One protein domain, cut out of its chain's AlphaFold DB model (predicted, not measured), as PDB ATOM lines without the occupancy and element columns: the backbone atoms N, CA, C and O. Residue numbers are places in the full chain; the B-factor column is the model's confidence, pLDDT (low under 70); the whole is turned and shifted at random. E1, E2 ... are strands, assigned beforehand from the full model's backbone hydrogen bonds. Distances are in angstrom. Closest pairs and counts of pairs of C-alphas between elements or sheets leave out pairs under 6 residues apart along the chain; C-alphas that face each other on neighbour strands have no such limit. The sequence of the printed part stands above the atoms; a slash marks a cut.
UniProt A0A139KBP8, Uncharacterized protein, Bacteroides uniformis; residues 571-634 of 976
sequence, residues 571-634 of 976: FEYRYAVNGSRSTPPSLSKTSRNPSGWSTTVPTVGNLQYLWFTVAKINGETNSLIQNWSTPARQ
ATOM      1  N   PHE A 571      27.532  53.651 -37.369       84.06
ATOM      2  CA  PHE A 571      27.385  52.262 -36.960       84.06
ATOM      3  C   PHE A 571      28.447  51.431 -37.669       84.06
ATOM      4  O   PHE A 571      28.550  51.456 -38.893       84.06
ATOM      5  N   GLU A 572      29.234  50.692 -36.895       83.88
ATOM      6  CA  GLU A 572      30.201  49.744 -37.431       83.88
ATOM      7  C   GLU A 572      29.638  48.334 -37.289       83.88
ATOM      8  O   GLU A 572      29.220  47.922 -36.203       83.88
ATOM      9  N   TYR A 573      29.645  47.597 -38.395       87.81
ATOM     10  CA  TYR A 573      29.311  46.182 -38.428       87.81
ATOM     11  C   TYR A 573      30.593  45.360 -38.411       87.81
ATOM     12  O   TYR A 573      31.584  45.715 -39.055       87.81
ATOM     13  N   ARG A 574      30.567  44.243 -37.687       89.00
ATOM     14  CA  ARG A 574      31.626  43.238 -37.755       89.00
ATOM     15  C   ARG A 574      31.079  41.863 -38.030       89.00
ATOM     16  O   ARG A 574      30.005  41.512 -37.554       89.00
ATOM     17  N   TYR A 575      31.877  41.084 -38.741       88.25
ATOM     18  CA  TYR A 575      31.498  39.821 -39.337       88.25
ATOM     19  C   TYR A 575      32.446  38.698 -38.920       88.25
ATOM     20  O   TYR A 575      33.660  38.893 -38.826       88.25
ATOM     21  N   ALA A 576      31.895  37.510 -38.702       87.56
ATOM     22  CA  ALA A 576      32.641  36.286 -38.432       87.56
ATOM     23  C   ALA A 576      31.921  35.081 -39.053       87.56
ATOM     24  O   ALA A 576      30.714  35.129 -39.298       87.56
ATOM     25  N   VAL A 577      32.651  33.991 -39.301       85.38
ATOM     26  CA  VAL A 577      32.104  32.748 -39.873       85.38
ATOM     27  C   VAL A 577      32.416  31.550 -38.985       85.38
ATOM     28  O   VAL A 577      33.490  31.471 -38.390       85.38
ATOM     29  N   ASN A 578      31.482  30.603 -38.894       84.62
ATOM     30  CA  ASN A 578      31.718  29.282 -38.303       84.62
ATOM     31  C   ASN A 578      30.826  28.206 -38.952       84.62
ATOM     32  O   ASN A 578      29.963  28.515 -39.772       84.62
ATOM     33  N   GLY A 579      31.028  26.936 -38.584       76.88
ATOM     34  CA  GLY A 579      30.232  25.809 -39.091       76.88
ATOM     35  C   GLY A 579      28.900  25.555 -38.367       76.88
ATOM     36  O   GLY A 579      28.232  24.562 -38.665       76.88
ATOM     37  N   SER A 580      28.508  26.395 -37.399       75.44
ATOM     38  CA  SER A 580      27.328  26.157 -36.556       75.44
ATOM     39  C   SER A 580      26.102  26.926 -37.046       75.44
ATOM     40  O   SER A 580      26.177  28.114 -37.348       75.44
ATOM     41  N   ARG A 581      24.939  26.260 -37.058       69.69
ATOM     42  CA  ARG A 581      23.648  26.885 -37.403       69.69
ATOM     43  C   ARG A 581      23.064  27.719 -36.263       69.69
ATOM     44  O   ARG A 581      22.292  28.634 -36.534       69.69
ATOM     45  N   SER A 582      23.389  27.404 -35.014       72.75
ATOM     46  CA  SER A 582      22.708  27.943 -33.828       72.75
ATOM     47  C   SER A 582      23.642  28.626 -32.832       72.75
ATOM     48  O   SER A 582      23.191  29.504 -32.100       72.75
ATOM     49  N   THR A 583      24.928  28.277 -32.816       79.38
ATOM     50  CA  THR A 583      25.887  28.806 -31.841       79.38
ATOM     51  C   THR A 583      26.803  29.839 -32.505       79.38
ATOM     52  O   THR A 583      27.577  29.470 -33.394       79.38
ATOM     53  N   PRO A 584      26.765  31.122 -32.097       81.62
ATOM     54  CA  PRO A 584      27.600  32.156 -32.701       81.62
ATOM     55  C   PRO A 584      29.086  32.016 -32.319       81.62
ATOM     56  O   PRO A 584      29.402  31.438 -31.274       81.62
ATOM     57  N   PRO A 585      30.013  32.590 -33.112       86.00
ATOM     58  CA  PRO A 585      31.407  32.769 -32.711       86.00
ATOM     59  C   PRO A 585      31.524  33.568 -31.404       86.00
ATOM     60  O   PRO A 585      30.747  34.492 -31.152       86.00
ATOM     61  N   SER A 586      32.506  33.230 -30.567       84.25
ATOM     62  CA  SER A 586      32.745  33.925 -29.298       84.25
ATOM     63  C   SER A 586      33.005  35.421 -29.524       84.25
ATOM     64  O   SER A 586      33.763  35.795 -30.417       84.25
ATOM     65  N   LEU A 587      32.384  36.287 -28.715       87.62
ATOM     66  CA  LEU A 587      32.465  37.746 -28.853       87.62
ATOM     67  C   LEU A 587      32.724  38.419 -27.499       87.62
ATOM     68  O   LEU A 587      31.983  38.201 -26.540       87.62
ATOM     69  N   SER A 588      33.717  39.311 -27.451       87.88
ATOM     70  CA  SER A 588      33.897  40.257 -26.341       87.88
ATOM     71  C   SER A 588      33.133  41.552 -26.624       87.88
ATOM     72  O   SER A 588      33.498  42.300 -27.528       87.88
ATOM     73  N   LYS A 589      32.069  41.828 -25.858       85.56
ATOM     74  CA  LYS A 589      31.135  42.936 -26.141       85.56
ATOM     75  C   LYS A 589      31.695  44.338 -25.882       85.56
ATOM     76  O   LYS A 589      31.168  45.304 -26.424       85.56
ATOM     77  N   THR A 590      32.733  44.451 -25.062       84.19
ATOM     78  CA  THR A 590      33.313  45.731 -24.620       84.19
ATOM     79  C   THR A 590      34.627  46.075 -25.318       84.19
ATOM     80  O   THR A 590      35.130  47.185 -25.170       84.19
ATOM     81  N   SER A 591      35.208  45.146 -26.084       85.62
ATOM     82  CA  SER A 591      36.425  45.426 -26.845       85.62
ATOM     83  C   SER A 591      36.088  46.234 -28.095       85.62
ATOM     84  O   SER A 591      35.242  45.816 -28.882       85.62
ATOM     85  N   ARG A 592      36.792  47.348 -28.340       86.44
ATOM     86  CA  ARG A 592      36.670  48.100 -29.604       86.44
ATOM     87  C   ARG A 592      36.982  47.222 -30.821       86.44
ATOM     88  O   ARG A 592      36.348  47.398 -31.858       86.44
ATOM     89  N   ASN A 593      37.906  46.267 -30.655       86.25
ATOM     90  CA  ASN A 593      38.319  45.288 -31.657       86.25
ATOM     91  C   ASN A 593      38.207  43.848 -31.109       86.25
ATOM     92  O   ASN A 593      39.187  43.319 -30.577       86.25
ATOM     93  N   PRO A 594      37.030  43.204 -31.165       85.38
ATOM     94  CA  PRO A 594      36.883  41.825 -30.710       85.38
ATOM     95  C   PRO A 594      37.660  40.846 -31.608       85.38
ATOM     96  O   PRO A 594      37.564  40.900 -32.832       85.38
ATOM     97  N   SER A 595      38.430  39.943 -30.992       82.94
ATOM     98  CA  SER A 595      39.231  38.941 -31.710       82.94
ATOM     99  C   SER A 595      38.338  37.966 -32.486       82.94
ATOM    100  O   SER A 595      37.336  37.497 -31.950       82.94
ATOM    101  N   GLY A 596      38.692  37.670 -33.741       81.94
ATOM    102  CA  GLY A 596      37.923  36.787 -34.630       81.94
ATOM    103  C   GLY A 596      36.775  37.454 -35.405       81.94
ATOM    104  O   GLY A 596      36.073  36.758 -36.131       81.94
ATOM    105  N   TRP A 597      36.597  38.777 -35.282       87.06
ATOM    106  CA  TRP A 597      35.531  39.550 -35.933       87.06
ATOM    107  C   TRP A 597      36.108  40.666 -36.823       87.06
ATOM    108  O   TRP A 597      36.809  41.560 -36.339       87.06
ATOM    109  N   SER A 598      35.802  40.617 -38.121       85.62
ATOM    110  CA  SER A 598      36.335  41.501 -39.172       85.62
ATOM    111  C   SER A 598      35.380  42.648 -39.509       85.62
ATOM    112  O   SER A 598      34.172  42.480 -39.410       85.62
ATOM    113  N   THR A 599      35.892  43.802 -39.945       83.44
ATOM    114  CA  THR A 599      35.078  44.918 -40.472       83.44
ATOM    115  C   THR A 599      34.628  44.699 -41.918       83.44
ATOM    116  O   THR A 599      33.677  45.326 -42.373       83.44
ATOM    117  N   THR A 600      35.275  43.786 -42.640       79.44
ATOM    118  CA  THR A 600      34.846  43.330 -43.965       79.44
ATOM    119  C   THR A 600      34.148  41.983 -43.851       79.44
ATOM    120  O   THR A 600      34.515  41.157 -43.012       79.44
ATOM    121  N   VAL A 601      33.152  41.743 -44.704       76.38
ATOM    122  CA  VAL A 601      32.489  40.438 -44.793       76.38
ATOM    123  C   VAL A 601      33.525  39.397 -45.250       76.38
ATOM    124  O   VAL A 601      34.046  39.525 -46.359       76.38
ATOM    125  N   PRO A 602      33.872  38.391 -44.424       77.75
ATOM    126  CA  PRO A 602      34.779  37.328 -44.836       77.75
ATOM    127  C   PRO A 602      34.103  36.425 -45.875       77.75
ATOM    128  O   PRO A 602      32.881  36.262 -45.863       77.75
ATOM    129  N   THR A 603      34.896  35.797 -46.746       72.44
ATOM    130  CA  THR A 603      34.393  34.794 -47.693       72.44
ATOM    131  C   THR A 603      33.691  33.670 -46.933       72.44
ATOM    132  O   THR A 603      34.292  33.020 -46.077       72.44
ATOM    133  N   VAL A 604      32.414  33.447 -47.241       68.25
ATOM    134  CA  VAL A 604      31.603  32.394 -46.625       68.25
ATOM    135  C   VAL A 604      31.746  31.133 -47.469       68.25
ATOM    136  O   VAL A 604      31.260  31.086 -48.597       68.25
ATOM    137  N   GLY A 605      32.435  30.118 -46.945       64.50
ATOM    138  CA  GLY A 605      32.565  28.825 -47.618       64.50
ATOM    139  C   GLY A 605      31.289  27.978 -47.534       64.50
ATOM    140  O   GLY A 605      30.424  28.204 -46.685       64.50
ATOM    141  N   ASN A 606      31.182  26.950 -48.380       61.78
ATOM    142  CA  ASN A 606      30.066  26.000 -48.328       61.78
ATOM    143  C   ASN A 606      29.947  25.356 -46.931       61.78
ATOM    144  O   ASN A 606      30.930  24.861 -46.379       61.78
ATOM    145  N   LEU A 607      28.722  25.347 -46.384       66.38
ATOM    146  CA  LEU A 607      28.375  24.890 -45.023       66.38
ATOM    147  C   LEU A 607      28.979  25.718 -43.868       66.38
ATOM    148  O   LEU A 607      28.992  25.258 -42.723       66.38
ATOM    149  N   GLN A 608      29.429  26.946 -44.138       73.25
ATOM    150  CA  GLN A 608      29.693  27.964 -43.119       73.25
ATOM    151  C   GLN A 608      28.548  28.979 -43.067       73.25
ATOM    152  O   GLN A 608      27.861  29.229 -44.057       73.25
ATOM    153  N   TYR A 609      28.349  29.584 -41.901       78.06
ATOM    154  CA  TYR A 609      27.308  30.583 -41.678       78.06
ATOM    155  C   TYR A 609      27.945  31.920 -41.318       78.06
ATOM    156  O   TYR A 609      28.843  31.979 -40.476       78.06
ATOM    157  N   LEU A 610      27.475  32.985 -41.970       84.06
ATOM    158  CA  LEU A 610      27.895  34.353 -41.691       84.06
ATOM    159  C   LEU A 610      27.136  34.892 -40.483       84.06
ATOM    160  O   LEU A 610      25.903  34.857 -40.441       84.06
ATOM    161  N   TRP A 611      27.880  35.446 -39.539       84.19
ATOM    162  CA  TRP A 611      27.362  36.125 -38.363       84.19
ATOM    163  C   TRP A 611      27.798  37.583 -38.388       84.19
ATOM    164  O   TRP A 611      28.927  37.874 -38.783       84.19
ATOM    165  N   PHE A 612      26.931  38.484 -37.932       87.75
ATOM    166  CA  PHE A 612      27.255  39.893 -37.759       87.75
ATOM    167  C   PHE A 612      26.912  40.395 -36.353       87.75
ATOM    168  O   PHE A 612      26.034  39.869 -35.664       87.75
ATOM    169  N   THR A 613      27.621  41.432 -35.927       88.19
ATOM    170  CA  THR A 613      27.337  42.227 -34.729       88.19
ATOM    171  C   THR A 613      27.498  43.706 -35.072       88.19
ATOM    172  O   THR A 613      28.221  44.048 -36.009       88.19
ATOM    173  N   VAL A 614      26.809  44.583 -34.344       89.50
ATOM    174  CA  VAL A 614      26.826  46.030 -34.581       89.50
ATOM    175  C   VAL A 614      27.111  46.791 -33.288       89.50
ATOM    176  O   VAL A 614      26.659  46.397 -32.209       89.50
ATOM    177  N   ALA A 615      27.864  47.882 -33.410       86.88
ATOM    178  CA  ALA A 615      28.123  48.860 -32.358       86.88
ATOM    179  C   ALA A 615      28.088  50.281 -32.942       86.88
ATOM    180  O   ALA A 615      28.375  50.481 -34.122       86.88
ATOM    181  N   LYS A 616      27.756  51.280 -32.117       85.12
ATOM    182  CA  LYS A 616      27.842  52.697 -32.502       85.12
ATOM    183  C   LYS A 616      29.209  53.258 -32.106       85.12
ATOM    184  O   LYS A 616      29.596  53.141 -30.938       85.12
ATOM    185  N   ILE A 617      29.916  53.859 -33.061       88.19
ATOM    186  CA  ILE A 617      31.275  54.387 -32.903       88.19
ATOM    187  C   ILE A 617      31.248  55.910 -32.959       88.19
ATOM    188  O   ILE A 617      30.564  56.500 -33.796       88.19
ATOM    189  N   ASN A 618      32.012  56.535 -32.065       80.44
ATOM    190  CA  ASN A 618      32.220  57.972 -32.105       80.44
ATOM    191  C   ASN A 618      33.128  58.349 -33.289       80.44
ATOM    192  O   ASN A 618      34.262  57.866 -33.363       80.44
ATOM    193  N   GLY A 619      32.644  59.212 -34.185       71.06
ATOM    194  CA  GLY A 619      33.332  59.584 -35.433       71.06
ATOM    195  C   GLY A 619      34.616  60.405 -35.244       71.06
ATOM    196  O   GLY A 619      35.433  60.476 -36.159       71.06
ATOM    197  N   GLU A 620      34.822  60.979 -34.054       74.75
ATOM    198  CA  GLU A 620      35.962  61.844 -33.721       74.75
ATOM    199  C   GLU A 620      37.032  61.117 -32.881       74.75
ATOM    200  O   GLU A 620      38.230  61.324 -33.062       74.75
ATOM    201  N   THR A 621      36.618  60.217 -31.986       78.62
ATOM    202  CA  THR A 621      37.501  59.544 -31.006       78.62
ATOM    203  C   THR A 621      37.668  58.039 -31.236       78.62
ATOM    204  O   THR A 621      38.401  57.378 -30.497       78.62
ATOM    205  N   ASN A 622      36.969  57.469 -32.226       79.00
ATOM    206  CA  ASN A 622      36.969  56.043 -32.588       79.00
ATOM    207  C   ASN A 622      36.669  55.078 -31.414       79.00
ATOM    208  O   ASN A 622      37.043  53.902 -31.431       79.00
ATOM    209  N   SER A 623      35.992  55.569 -30.374       83.56
ATOM    210  CA  SER A 623      35.642  54.809 -29.169       83.56
ATOM    211  C   SER A 623      34.216  54.247 -29.244       83.56
ATOM    212  O   SER A 623      33.366  54.779 -29.961       83.56
ATOM    213  N   LEU A 624      33.942  53.157 -28.513       83.38
ATOM    214  CA  LEU A 624      32.598  52.567 -28.441       83.38
ATOM    215  C   LEU A 624      31.659  53.500 -27.667       83.38
ATOM    216  O   LEU A 624      31.851  53.717 -26.474       83.38
ATOM    217  N   ILE A 625      30.615  53.996 -28.332       82.50
ATOM    218  CA  ILE A 625      29.492  54.677 -27.669       82.50
ATOM    219  C   ILE A 625      28.507  53.629 -27.135       82.50
ATOM    220  O   ILE A 625      27.930  53.789 -26.061       82.50
ATOM    221  N   GLN A 626      28.330  52.533 -27.878       86.50
ATOM    222  CA  GLN A 626      27.477  51.409 -27.503       86.50
ATOM    223  C   GLN A 626      28.237  50.091 -27.688       86.50
ATOM    224  O   GLN A 626      28.848  49.876 -28.731       86.50
ATOM    225  N   ASN A 627      28.186  49.211 -26.682       88.88
ATOM    226  CA  ASN A 627      28.794  47.878 -26.742       88.88
ATOM    227  C   ASN A 627      28.215  47.039 -27.891       88.88
ATOM    228  O   ASN A 627      27.058  47.218 -28.275       88.88
ATOM    229  N   TRP A 628      28.999  46.074 -28.372       87.12
ATOM    230  CA  TRP A 628      28.587  45.182 -29.454       87.12
ATOM    231  C   TRP A 628      27.316  44.400 -29.110       87.12
ATOM    232  O   TRP A 628      27.182  43.823 -28.019       87.12
ATOM    233  N   SER A 629      26.389  44.349 -30.066       87.00
ATOM    234  CA  SER A 629      25.156  43.574 -29.960       87.00
ATOM    235  C   SER A 629      25.435  42.070 -29.848       87.00
ATOM    236  O   SER A 629      26.508  41.573 -30.198       87.00
ATOM    237  N   THR A 630      24.448  41.303 -29.377       85.12
ATOM    238  CA  THR A 630      24.516  39.838 -29.478       85.12
ATOM    239  C   THR A 630      24.637  39.443 -30.960       85.12
ATOM    240  O   THR A 630      23.865  39.970 -31.763       85.12
ATOM    241  N   PRO A 631      25.592  38.564 -31.330       86.94
ATOM    242  CA  PRO A 631      25.744  38.079 -32.697       86.94
ATOM    243  C   PRO A 631      24.443  37.560 -33.307       86.94
ATOM    244  O   PRO A 631      23.763  36.726 -32.706       86.94
ATOM    245  N   ALA A 632      24.137  38.019 -34.515       78.62
ATOM    246  CA  ALA A 632      22.999  37.578 -35.308       78.62
ATOM    247  C   ALA A 632      23.488  36.894 -36.589       78.62
ATOM    248  O   ALA A 632      24.440  37.342 -37.228       78.62
ATOM    249  N   ARG A 633      22.851  35.781 -36.961       80.25
ATOM    250  CA  ARG A 633      23.164  35.053 -38.196       80.25
ATOM    251  C   ARG A 633      22.551  35.797 -39.380       80.25
ATOM    252  O   ARG A 633      21.356  36.073 -39.357       80.25
ATOM    253  N   GLN A 634      23.349  36.095 -40.403       69.44
ATOM    254  CA  GLN A 634      22.887  36.833 -41.578       69.44
ATOM    255  C   GLN A 634      22.306  35.930 -42.666       69.44
ATOM    256  O   GLN A 634      21.411  36.377 -43.364       69.44
TER     257      GLN A 634
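What this domain is: This is residues 571 to 634 of the 976 residues of an uncharacterized protein of Bacteroides uniformis (UniProt A0A139KBP8). This rod has little regular structure: a long two-stranded ribbon, E1 and E2, runs lengthwise through it, and loops make up the rest. The long link, residues 579 to 608, goes along the ribbon and comes back; after E2 the last stretch folds back along it, and its residues 632 to 633 pair with E2. The printed part has 64 residues, 17 of them in E1 and then E2, antiparallel; the class is all strand. It is compact, radius of gyration of the C-alphas 12.0 A, spanning 39 by 19 by 17 A.

Where its parts are: E1, residues 571 to 578, begins at C-alpha 571 (27.385, 52.262, -36.960) and is 23.4 A long. E2, residues 609 to 617, is 25.7 A long and ends at C-alpha 617 (31.275, 54.387, -32.903).

How they stand to each other: E1 and E2 form a hairpin at 156 degrees between directions. C-alphas 571 and 616 face each other at 4.5 A. N 574 and O 613 are within hydrogen-bond range at 2.9 A. Residues 611 to 612 of E2 pair antiparallel with residues 632 to 633.

The domain as a whole: The C-alphas farthest apart, of Leu 607 and Glu 620, are 39.4 A apart. The printed part has no cut. The link of 30 residues is long. Residues 581, 604 to 607 and 634 have pLDDT under 70.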